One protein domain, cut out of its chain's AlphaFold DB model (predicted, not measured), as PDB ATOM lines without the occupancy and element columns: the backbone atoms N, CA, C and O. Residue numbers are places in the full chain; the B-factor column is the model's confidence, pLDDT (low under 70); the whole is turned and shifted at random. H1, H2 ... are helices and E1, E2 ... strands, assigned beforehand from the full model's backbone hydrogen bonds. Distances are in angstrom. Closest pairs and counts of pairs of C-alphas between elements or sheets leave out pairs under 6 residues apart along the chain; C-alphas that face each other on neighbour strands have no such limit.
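What this domain is: This is residues 261 to 340 of the 342 residues of the protein "RING-type domain-containing protein" of Angiostrongylus cantonensis (UniProt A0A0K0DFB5). With little regular structure, this is a chain of loops holding three small two-stranded hairpins, E1-E2 and E3-E4 in one half, E5-E6 in the other, with a short helix, H1, after the last. The printed part has 80 residues, under half in named elements, in the order E1 E2 E3 E4 E5 E6 H1; each sheet is antiparallel and the class is mixed. It is compact, radius of gyration of the C-alphas 12.1 A, spanning 30 by 28 by 18 A.

Where its parts are: E1, residues 261 to 264, begins at C-alpha 261 (-41.612, -11.367, -25.174). E2, 273 to 277, is 13.9 A long. E3 is 284 to 286, E4 293 to 295, E5 313 to 315, E6 322 to 324. H1, 333 to 339, 10.0 A, ends at C-alpha 339 (-32.213, -27.016, -43.563).

How they stand to each other: N 261 and O 276, N 285 and O 294, and N 314 and O 323 are each 2.9 A apart, within hydrogen-bond range, as is every O i to N i+4 pair in H1. E2 and E3 are apart; so are E4 and E5. The closest C-alphas of E6 and H1, Cys 324 and Cys 335, are 6.7 A apart.

The domain as a whole: The printed part has no cut. The E4 to E5 link is long, 17 residues. pLDDT is under 70 at residues 278 to 283, 306 and 308 to 309.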
ATOM      1  N   ALA A 261     -42.053 -11.764 -23.847       77.62
ATOM      2  CA  ALA A 261     -41.612 -11.367 -25.174       77.62
ATOM      3  C   ALA A 261     -42.499 -12.033 -26.226       77.62
ATOM      4  O   ALA A 261     -42.934 -13.176 -26.051       77.62
ATOM      5  N   SER A 262     -42.756 -11.324 -27.325       80.12
ATOM      6  CA  SER A 262     -43.374 -11.924 -28.506       80.12
ATOM      7  C   SER A 262     -42.326 -12.682 -29.322       80.12
ATOM      8  O   SER A 262     -41.171 -12.271 -29.433       80.12
ATOM      9  N   VAL A 263     -42.727 -13.831 -29.858       80.88
ATOM     10  CA  VAL A 263     -41.885 -14.722 -30.652       80.88
ATOM     11  C   VAL A 263     -42.634 -15.083 -31.924       80.88
ATOM     12  O   VAL A 263     -43.808 -15.448 -31.869       80.88
ATOM     13  N   PHE A 264     -41.938 -15.030 -33.058       82.44
ATOM     14  CA  PHE A 264     -42.428 -15.565 -34.321       82.44
ATOM     15  C   PHE A 264     -41.861 -16.961 -34.554       82.44
ATOM     16  O   PHE A 264     -40.689 -17.234 -34.291       82.44
ATOM     17  N   CYS A 265     -42.715 -17.852 -35.046       83.50
ATOM     18  CA  CYS A 265     -42.305 -19.127 -35.588       83.50
ATOM     19  C   CYS A 265     -41.445 -18.858 -36.831       83.50
ATOM     20  O   CYS A 265     -41.929 -18.211 -37.759       83.50
ATOM     21  N   PRO A 266     -40.203 -19.355 -36.874       78.00
ATOM     22  CA  PRO A 266     -39.280 -19.066 -37.971       78.00
ATOM     23  C   PRO A 266     -39.583 -19.850 -39.239       78.00
ATOM     24  O   PRO A 266     -39.042 -19.557 -40.296       78.00
ATOM     25  N   TYR A 267     -40.405 -20.890 -39.128       79.75
ATOM     26  CA  TYR A 267     -40.721 -21.728 -40.263       79.75
ATOM     27  C   TYR A 267     -41.693 -20.981 -41.191       79.75
ATOM     28  O   TYR A 267     -42.779 -20.586 -40.739       79.75
ATOM     29  N   PRO A 268     -41.338 -20.818 -42.478       78.12
ATOM     30  CA  PRO A 268     -42.027 -19.936 -43.426       78.12
ATOM     31  C   PRO A 268     -43.463 -20.393 -43.696       78.12
ATOM     32  O   PRO A 268     -44.332 -19.595 -44.032       78.12
ATOM     33  N   ASP A 269     -43.714 -21.691 -43.532       78.38
ATOM     34  CA  ASP A 269     -44.993 -22.348 -43.747       78.38
ATOM     35  C   ASP A 269     -45.922 -22.254 -42.525       78.38
ATOM     36  O   ASP A 269     -47.090 -22.597 -42.634       78.38
ATOM     37  N   CYS A 270     -45.443 -21.791 -41.362       82.50
ATOM     38  CA  CYS A 270     -46.270 -21.659 -40.159       82.50
ATOM     39  C   CYS A 270     -46.644 -20.207 -39.851       82.50
ATOM     40  O   CYS A 270     -47.813 -19.926 -39.599       82.50
ATOM     41  N   ASN A 271     -45.671 -19.286 -39.843       79.56
ATOM     42  CA  ASN A 271     -45.885 -17.852 -39.585       79.56
ATOM     43  C   ASN A 271     -46.676 -17.519 -38.287       79.56
ATOM     44  O   ASN A 271     -47.266 -16.447 -38.153       79.56
ATOM     45  N   SER A 272     -46.724 -18.452 -37.327       85.75
ATOM     46  CA  SER A 272     -47.428 -18.287 -36.049       85.75
ATOM     47  C   SER A 272     -46.655 -17.357 -35.113       85.75
ATOM     48  O   SER A 272     -45.429 -17.427 -35.058       85.75
ATOM     49  N   SER A 273     -47.351 -16.519 -34.344       85.94
ATOM     50  CA  SER A 273     -46.759 -15.698 -33.284       85.94
ATOM     51  C   SER A 273     -47.356 -16.040 -31.922       85.94
ATOM     52  O   SER A 273     -48.542 -16.354 -31.802       85.94
ATOM     53  N   PHE A 274     -46.524 -16.021 -30.883       86.75
ATOM     54  CA  PHE A 274     -46.930 -16.382 -29.524       86.75
ATOM     55  C   PHE A 274     -46.071 -15.689 -28.464       86.75
ATOM     56  O   PHE A 274     -44.997 -15.164 -28.760       86.75
ATOM     57  N   PHE A 275     -46.559 -15.665 -27.222       85.00
ATOM     58  CA  PHE A 275     -45.832 -15.086 -26.095       85.00
ATOM     59  C   PHE A 275     -44.927 -16.111 -25.417       85.00
ATOM     60  O   PHE A 275     -45.173 -17.318 -25.437       85.00
ATOM     61  N   TRP A 276     -43.895 -15.596 -24.762       77.94
ATOM     62  CA  TRP A 276     -42.906 -16.363 -24.025       77.94
ATOM     63  C   TRP A 276     -42.529 -15.661 -22.713       77.94
ATOM     64  O   TRP A 276     -42.473 -14.435 -22.689       77.94
ATOM     65  N   GLU A 277     -42.230 -16.419 -21.652       75.12
ATOM     66  CA  GLU A 277     -41.746 -15.915 -20.351       75.12
ATOM     67  C   GLU A 277     -40.214 -15.838 -20.300       75.12
ATOM     68  O   GLU A 277     -39.526 -16.841 -20.441       75.12
ATOM     69  N   SER A 278     -39.645 -14.654 -20.079       66.12
ATOM     70  CA  SER A 278     -38.190 -14.436 -20.151       66.12
ATOM     71  C   SER A 278     -37.379 -15.050 -18.992       66.12
ATOM     72  O   SER A 278     -36.152 -15.151 -19.093       66.12
ATOM     73  N   GLU A 279     -38.028 -15.482 -17.909       64.62
ATOM     74  CA  GLU A 279     -37.376 -15.975 -16.691       64.62
ATOM     75  C   GLU A 279     -36.962 -17.459 -16.799       64.62
ATOM     76  O   GLU A 279     -37.758 -18.313 -17.175       64.62
ATOM     77  N   ASN A 280     -35.712 -17.780 -16.429       58.84
ATOM     78  CA  ASN A 280     -35.157 -19.150 -16.373       58.84
ATOM     79  C   ASN A 280     -35.192 -19.952 -17.695       58.84
ATOM     80  O   ASN A 280     -35.240 -21.179 -17.691       58.84
ATOM     81  N   ASP A 281     -35.139 -19.248 -18.824       66.94
ATOM     82  CA  ASP A 281     -35.235 -19.809 -20.175       66.94
ATOM     83  C   ASP A 281     -33.884 -20.335 -20.708       66.94
ATOM     84  O   ASP A 281     -32.914 -19.571 -20.803       66.94
ATOM     85  N   ASP A 282     -33.844 -21.606 -21.121       68.00
ATOM     86  CA  ASP A 282     -32.713 -22.265 -21.799       68.00
ATOM     87  C   ASP A 282     -32.611 -21.913 -23.302       68.00
ATOM     88  O   ASP A 282     -31.690 -22.340 -24.000       68.00
ATOM     89  N   GLY A 283     -33.543 -21.098 -23.795       69.88
ATOM     90  CA  GLY A 283     -33.645 -20.607 -25.160       69.88
ATOM     91  C   GLY A 283     -34.437 -21.525 -26.082       69.88
ATOM     92  O   GLY A 283     -34.831 -21.065 -27.159       69.88
ATOM     93  N   ARG A 284     -34.696 -22.781 -25.691       76.06
ATOM     94  CA  ARG A 284     -35.386 -23.776 -26.518       76.06
ATOM     95  C   ARG A 284     -36.889 -23.606 -26.391       76.06
ATOM     96  O   ARG A 284     -37.454 -23.597 -25.305       76.06
ATOM     97  N   THR A 285     -37.568 -23.515 -27.526       80.81
ATOM     98  CA  THR A 285     -39.022 -23.397 -27.547       80.81
ATOM     99  C   THR A 285     -39.625 -24.210 -28.681       80.81
ATOM    100  O   THR A 285     -38.980 -24.483 -29.692       80.81
ATOM    101  N   SER A 286     -40.870 -24.638 -28.498       84.81
ATOM    102  CA  SER A 286     -41.664 -25.305 -29.526       84.81
ATOM    103  C   SER A 286     -42.755 -24.348 -29.975       84.81
ATOM    104  O   SER A 286     -43.435 -23.750 -29.139       84.81
ATOM    105  N   CYS A 287     -42.935 -24.209 -31.288       86.69
ATOM    106  CA  CYS A 287     -44.063 -23.459 -31.819       86.69
ATOM    107  C   CYS A 287     -45.374 -24.116 -31.350       86.69
ATOM    108  O   CYS A 287     -45.598 -25.287 -31.652       86.69
ATOM    109  N   PRO A 288     -46.286 -23.405 -30.665       88.00
ATOM    110  CA  PRO A 288     -47.523 -23.995 -30.167       88.00
ATOM    111  C   PRO A 288     -48.490 -24.401 -31.287       88.00
ATOM    112  O   PRO A 288     -49.449 -25.119 -31.004       88.00
ATOM    113  N   ASP A 289     -48.272 -23.948 -32.524       89.00
ATOM    114  CA  ASP A 289     -49.076 -24.310 -33.691       89.00
ATOM    115  C   ASP A 289     -48.491 -25.514 -34.447       89.00
ATOM    116  O   ASP A 289     -49.038 -26.607 -34.354       89.00
ATOM    117  N   CYS A 290     -47.343 -25.361 -35.116       87.62
ATOM    118  CA  CYS A 290     -46.741 -26.451 -35.901       87.62
ATOM    119  C   CYS A 290     -45.876 -27.432 -35.087       87.62
ATOM    120  O   CYS A 290     -45.348 -28.390 -35.645       87.62
ATOM    121  N   LEU A 291     -45.687 -27.193 -33.783       88.62
ATOM    122  CA  LEU A 291     -44.961 -28.046 -32.823       88.62
ATOM    123  C   LEU A 291     -43.464 -28.255 -33.085       88.62
ATOM    124  O   LEU A 291     -42.785 -28.931 -32.309       88.62
ATOM    125  N   ARG A 292     -42.919 -27.640 -34.133       85.62
ATOM    126  CA  ARG A 292     -41.487 -27.679 -34.427       85.62
ATOM    127  C   ARG A 292     -40.696 -26.870 -33.402       85.62
ATOM    128  O   ARG A 292     -41.126 -25.800 -32.962       85.62
ATOM    129  N   LEU A 293     -39.540 -27.408 -33.027       82.88
ATOM    130  CA  LEU A 293     -38.601 -26.785 -32.097       82.88
ATOM    131  C   LEU A 293     -37.731 -25.751 -32.817       82.88
ATOM    132  O   LEU A 293     -37.420 -25.906 -33.998       82.88
ATOM    133  N   PHE A 294     -37.351 -24.705 -32.092       78.50
ATOM    134  CA  PHE A 294     -36.343 -23.721 -32.486       78.50
ATOM    135  C   PHE A 294     -35.768 -23.035 -31.237       78.50
ATOM    136  O   PHE A 294     -36.324 -23.154 -30.141       78.50
ATOM    137  N   CYS A 295     -34.640 -22.334 -31.373       74.81
ATOM    138  CA  CYS A 295     -33.988 -21.663 -30.247       74.81
ATOM    139  C   CYS A 295     -33.880 -20.158 -30.446       74.81
ATOM    140  O   CYS A 295     -33.594 -19.707 -31.539       74.81
ATOM    141  N   ARG A 296     -34.049 -19.375 -29.380       74.81
ATOM    142  CA  ARG A 296     -33.937 -17.902 -29.417       74.81
ATOM    143  C   ARG A 296     -32.672 -17.363 -28.768       74.81
ATOM    144  O   ARG A 296     -32.430 -16.159 -28.819       74.81
ATOM    145  N   LYS A 297     -31.894 -18.232 -28.124       78.88
ATOM    146  CA  LYS A 297     -30.642 -17.873 -27.461       78.88
ATOM    147  C   LYS A 297     -29.476 -18.592 -28.112       78.88
ATOM    148  O   LYS A 297     -29.588 -19.736 -28.542       78.88
ATOM    149  N   CYS A 298     -28.327 -17.934 -28.146       80.88
ATOM    150  CA  CYS A 298     -27.105 -18.573 -28.598       80.88
ATOM    151  C   CYS A 298     -26.743 -19.751 -27.666       80.88
ATOM    152  O   CYS A 298     -26.618 -19.527 -26.460       80.88
ATOM    153  N   PRO A 299     -26.481 -20.964 -28.187       82.12
ATOM    154  CA  PRO A 299     -26.133 -22.126 -27.366       82.12
ATOM    155  C   PRO A 299     -24.776 -21.982 -26.660       82.12
ATOM    156  O   PRO A 299     -24.534 -22.653 -25.663       82.12
ATOM    157  N   GLY A 300     -23.890 -21.112 -27.157       83.06
ATOM    158  CA  GLY A 300     -22.573 -20.880 -26.561       83.06
ATOM    159  C   GLY A 300     -22.586 -19.927 -25.361       83.06
ATOM    160  O   GLY A 300     -21.883 -20.167 -24.385       83.06
ATOM    161  N   CYS A 301     -23.366 -18.841 -25.416       85.19
ATOM    162  CA  CYS A 301     -23.317 -17.772 -24.402       85.19
ATOM    163  C   CYS A 301     -24.676 -17.337 -23.838       85.19
ATOM    164  O   CYS A 301     -24.723 -16.441 -23.001       85.19
ATOM    165  N   GLY A 302     -25.782 -17.914 -24.310       78.44
ATOM    166  CA  GLY A 302     -27.133 -17.579 -23.855       78.44
ATOM    167  C   GLY A 302     -27.644 -16.201 -24.291       78.44
ATOM    168  O   GLY A 302     -28.734 -15.809 -23.882       78.44
ATOM    169  N   ALA A 303     -26.894 -15.457 -25.112       80.75
ATOM    170  CA  ALA A 303     -27.334 -14.162 -25.622       80.75
ATOM    171  C   ALA A 303     -28.603 -14.317 -26.470       80.75
ATOM    172  O   ALA A 303     -28.671 -15.223 -27.302       80.75
ATOM    173  N   ASN A 304     -29.577 -13.421 -26.283       76.38
ATOM    174  CA  ASN A 304     -30.766 -13.360 -27.131       76.38
ATOM    175  C   ASN A 304     -30.351 -13.086 -28.577       76.38
ATOM    176  O   ASN A 304     -29.505 -12.229 -28.843       76.38
ATOM    177  N   THR A 305     -30.953 -13.815 -29.503       75.19
ATOM    178  CA  THR A 305     -30.668 -13.705 -30.927       75.19
ATOM    179  C   THR A 305     -31.955 -13.466 -31.691       75.19
ATOM    180  O   THR A 305     -32.938 -14.179 -31.498       75.19
ATOM    181  N   GLU A 306     -31.931 -12.479 -32.576       67.75
ATOM    182  CA  GLU A 306     -32.998 -12.234 -33.537       67.75
ATOM    183  C   GLU A 306     -32.633 -12.916 -34.855       67.75
ATOM    184  O   GLU A 306     -31.514 -12.783 -35.355       67.75
ATOM    185  N   HIS A 307     -33.573 -13.681 -35.395       70.12
ATOM    186  CA  HIS A 307     -33.451 -14.300 -36.705       70.12
ATOM    187  C   HIS A 307     -34.182 -13.403 -37.705       70.12
ATOM    188  O   HIS A 307     -35.401 -13.283 -37.657       70.12
ATOM    189  N   ASN A 308     -33.425 -12.686 -38.536       61.75
ATOM    190  CA  ASN A 308     -33.928 -11.602 -39.388       61.75
ATOM    191  C   ASN A 308     -33.810 -11.897 -40.897       61.75
ATOM    192  O   ASN A 308     -33.738 -10.978 -41.712       61.75
ATOM    193  N   GLY A 309     -33.800 -13.171 -41.292       67.81
ATOM    194  CA  GLY A 309     -33.740 -13.588 -42.696       67.81
ATOM    195  C   GLY A 309     -33.986 -15.085 -42.864       67.81
ATOM    196  O   GLY A 309     -34.176 -15.782 -41.884       67.81
ATOM    197  N   GLY A 310     -33.953 -15.600 -44.093       71.81
ATOM    198  CA  GLY A 310     -34.256 -17.016 -44.355       71.81
ATOM    199  C   GLY A 310     -33.136 -18.007 -44.013       71.81
ATOM    200  O   GLY A 310     -33.358 -19.200 -44.079       71.81
ATOM    201  N   CYS A 311     -31.914 -17.573 -43.677       83.12
ATOM    202  CA  CYS A 311     -30.788 -18.486 -43.422       83.12
ATOM    203  C   CYS A 311     -30.797 -18.996 -41.975       83.12
ATOM    204  O   CYS A 311     -30.819 -18.195 -41.047       83.12
ATOM    205  N   THR A 312     -30.722 -20.308 -41.757       84.81
ATOM    206  CA  THR A 312     -30.731 -20.922 -40.412       84.81
ATOM    207  C   THR A 312     -29.348 -20.947 -39.753       84.81
ATOM    208  O   THR A 312     -29.231 -21.269 -38.568       84.81
ATOM    209  N   HIS A 313     -28.299 -20.598 -40.503       88.44
ATOM    210  CA  HIS A 313     -26.939 -20.427 -40.007       88.44
ATOM    211  C   HIS A 313     -26.812 -19.084 -39.285       88.44
ATOM    212  O   HIS A 313     -26.835 -18.021 -39.908       88.44
ATOM    213  N   MET A 314     -26.675 -19.132 -37.962       87.00
ATOM    214  CA  MET A 314     -26.550 -17.948 -37.124       87.00
ATOM    215  C   MET A 314     -25.122 -17.734 -36.661       87.00
ATOM    216  O   MET A 314     -24.492 -18.636 -36.116       87.00
ATOM    217  N   HIS A 315     -24.675 -16.486 -36.757       88.44
ATOM    218  CA  HIS A 315     -23.429 -16.032 -36.162       88.44
ATOM    219  C   HIS A 315     -23.727 -15.225 -34.894       88.44
ATOM    220  O   HIS A 315     -24.359 -14.165 -34.951       88.44
ATOM    221  N   CYS A 316     -23.295 -15.704 -33.726       86.94
ATOM    222  CA  CYS A 316     -23.538 -14.975 -32.485       86.94
ATOM    223  C   CYS A 316     -22.691 -13.698 -32.411       86.94
ATOM    224  O   CYS A 316     -21.467 -13.756 -32.329       86.94
ATOM    225  N   ILE A 317     -23.329 -12.531 -32.316       87.25
ATOM    226  CA  ILE A 317     -22.602 -11.255 -32.217       87.25
ATOM    227  C   ILE A 317     -21.766 -11.121 -30.934       87.25
ATOM    228  O   ILE A 317     -20.773 -10.392 -30.952       87.25
ATOM    229  N   VAL A 318     -22.137 -11.840 -29.866       89.44
ATOM    230  CA  VAL A 318     -21.485 -11.795 -28.546       89.44
ATOM    231  C   VAL A 318     -20.293 -12.749 -28.482       89.44
ATOM    232  O   VAL A 318     -19.168 -12.302 -28.287       89.44
ATOM    233  N   CYS A 319     -20.513 -14.054 -28.672       92.12
ATOM    234  CA  CYS A 319     -19.465 -15.074 -28.508       92.12
ATOM    235  C   CYS A 319     -18.829 -15.561 -29.815       92.12
ATOM    236  O   CYS A 319     -17.914 -16.378 -29.769       92.12
ATOM    237  N   LYS A 320     -19.296 -15.072 -30.971       91.06
ATOM    238  CA  LYS A 320     -18.798 -15.425 -32.314       91.06
ATOM    239  C   LYS A 320     -18.975 -16.890 -32.714       91.06
ATOM    240  O   LYS A 320     -18.481 -17.286 -33.760       91.06
ATOM    241  N   THR A 321     -19.690 -17.687 -31.923       91.38
ATOM    242  CA  THR A 321     -20.035 -19.057 -32.303       91.38
ATOM    243  C   THR A 321     -21.012 -19.050 -33.471       91.38
ATOM    244  O   THR A 321     -22.054 -18.388 -33.406       91.38
ATOM    245  N   ASP A 322     -20.679 -19.829 -34.492       91.44
ATOM    246  CA  ASP A 322     -21.564 -20.211 -35.584       91.44
ATOM    247  C   ASP A 322     -22.400 -21.429 -35.177       91.44
ATOM    248  O   ASP A 322     -21.883 -22.459 -34.729       91.44
ATOM    249  N   TRP A 323     -23.717 -21.304 -35.278       89.75
ATOM    250  CA  TRP A 323     -24.650 -22.307 -34.782       89.75
ATOM    251  C   TRP A 323     -25.898 -22.400 -35.660       89.75
ATOM    252  O   TRP A 323     -26.241 -21.472 -36.389       89.75
ATOM    253  N   CYS A 324     -26.567 -23.550 -35.617       86.50
ATOM    254  CA  CYS A 324     -27.805 -23.776 -36.353       86.50
ATOM    255  C   CYS A 324     -29.023 -23.395 -35.506       86.50
ATOM    256  O   CYS A 324     -29.239 -23.960 -34.429       86.50
ATOM    257  N   PHE A 325     -29.854 -22.495 -36.034       79.75
ATOM    258  CA  PHE A 325     -31.064 -21.995 -35.381       79.75
ATOM    259  C   PHE A 325     -32.111 -23.080 -35.079       79.75
ATOM    260  O   PHE A 325     -32.800 -23.023 -34.058       79.75
ATOM    261  N   ILE A 326     -32.206 -24.084 -35.957       78.31
ATOM    262  CA  ILE A 326     -33.142 -25.210 -35.839       78.31
ATOM    263  C   ILE A 326     -32.576 -26.275 -34.892       78.31
ATOM    264  O   ILE A 326     -33.254 -26.677 -33.948       78.31
ATOM    265  N   CYS A 327     -31.334 -26.722 -35.113       80.44
ATOM    266  CA  CYS A 327     -30.728 -27.821 -34.345       80.44
ATOM    267  C   CYS A 327     -30.308 -27.439 -32.924       80.44
ATOM    268  O   CYS A 327     -30.121 -28.321 -32.089       80.44
ATOM    269  N   VAL A 328     -30.136 -26.146 -32.632       75.44
ATOM    270  CA  VAL A 328     -29.681 -25.661 -31.317       75.44
ATOM    271  C   VAL A 328     -28.315 -26.245 -30.929       75.44
ATOM    272  O   VAL A 328     -28.062 -26.634 -29.787       75.44
ATOM    273  N   ALA A 329     -27.428 -26.325 -31.914       81.19
ATOM    274  CA  ALA A 329     -26.080 -26.860 -31.789       81.19
ATOM    275  C   ALA A 329     -25.126 -26.087 -32.703       81.19
ATOM    276  O   ALA A 329     -25.560 -25.293 -33.544       81.19
ATOM    277  N   GLN A 330     -23.826 -26.319 -32.532       89.38
ATOM    278  CA  GLN A 330     -22.805 -25.771 -33.420       89.38
ATOM    279  C   GLN A 330     -23.121 -26.124 -34.881       89.38
ATOM    280  O   GLN A 330     -23.622 -27.212 -35.159       89.38
ATOM    281  N   TRP A 331     -22.880 -25.185 -35.796       91.19
ATOM    282  CA  TRP A 331     -23.208 -25.368 -37.209       91.19
ATOM    283  C   TRP A 331     -22.409 -26.529 -37.815       91.19
ATOM    284  O   TRP A 331     -21.205 -26.646 -37.580       91.19
ATOM    285  N   THR A 332     -23.077 -27.373 -38.605       92.50
ATOM    286  CA  THR A 332     -22.475 -28.530 -39.289       92.50
ATOM    287  C   THR A 332     -22.906 -28.595 -40.756       92.50
ATOM    288  O   THR A 332     -23.902 -27.984 -41.149       92.50
ATOM    289  N   GLU A 333     -22.194 -29.380 -41.572       92.50
ATOM    290  CA  GLU A 333     -22.568 -29.626 -42.976       92.50
ATOM    291  C   GLU A 333     -23.954 -30.280 -43.114       92.50
ATOM    292  O   GLU A 333     -24.704 -29.957 -44.030       92.50
ATOM    293  N   GLU A 334     -24.366 -31.119 -42.158       92.06
ATOM    294  CA  GLU A 334     -25.720 -31.690 -42.144       92.06
ATOM    295  C   GLU A 334     -26.804 -30.616 -41.999       92.06
ATOM    296  O   GLU A 334     -27.877 -30.737 -42.595       92.06
ATOM    297  N   CYS A 335     -26.532 -29.547 -41.239       88.44
ATOM    298  CA  CYS A 335     -27.452 -28.415 -41.129       88.44
ATOM    299  C   CYS A 335     -27.595 -27.710 -42.481       88.44
ATOM    300  O   CYS A 335     -28.701 -27.381 -42.914       88.44
ATOM    301  N   GLN A 336     -26.473 -27.548 -43.181       90.19
ATOM    302  CA  GLN A 336     -26.427 -26.960 -44.511       90.19
ATOM    303  C   GLN A 336     -27.174 -27.800 -45.558       90.19
ATOM    304  O   GLN A 336     -27.789 -27.243 -46.459       90.19
ATOM    305  N   TRP A 337     -27.158 -29.129 -45.470       89.12
ATOM    306  CA  TRP A 337     -27.860 -29.974 -46.445       89.12
ATOM    307  C   TRP A 337     -29.351 -30.111 -46.160       89.12
ATOM    308  O   TRP A 337     -30.154 -30.107 -47.090       89.12
ATOM    309  N   ASN A 338     -29.724 -30.228 -44.887       83.50
ATOM    310  CA  ASN A 338     -31.095 -30.563 -44.513       83.50
ATOM    311  C   ASN A 338     -31.989 -29.334 -44.331       83.50
ATOM    312  O   ASN A 338     -33.198 -29.434 -44.522       83.50
ATOM    313  N   HIS A 339     -31.425 -28.196 -43.917       82.06
ATOM    314  CA  HIS A 339     -32.213 -27.016 -43.563       82.06
ATOM    315  C   HIS A 339     -31.386 -25.725 -43.596       82.06
ATOM    316  O   HIS A 339     -31.452 -24.932 -42.661       82.06
ATOM    317  N   TRP A 340     -30.607 -25.483 -44.659       84.75
ATOM    318  CA  TRP A 340     -29.808 -24.251 -44.807       84.75
ATOM    319  C   TRP A 340     -30.648 -22.980 -44.648       84.75
ATOM    320  O   TRP A 340     -30.223 -21.997 -44.043       84.75
TER     321      TRP A 340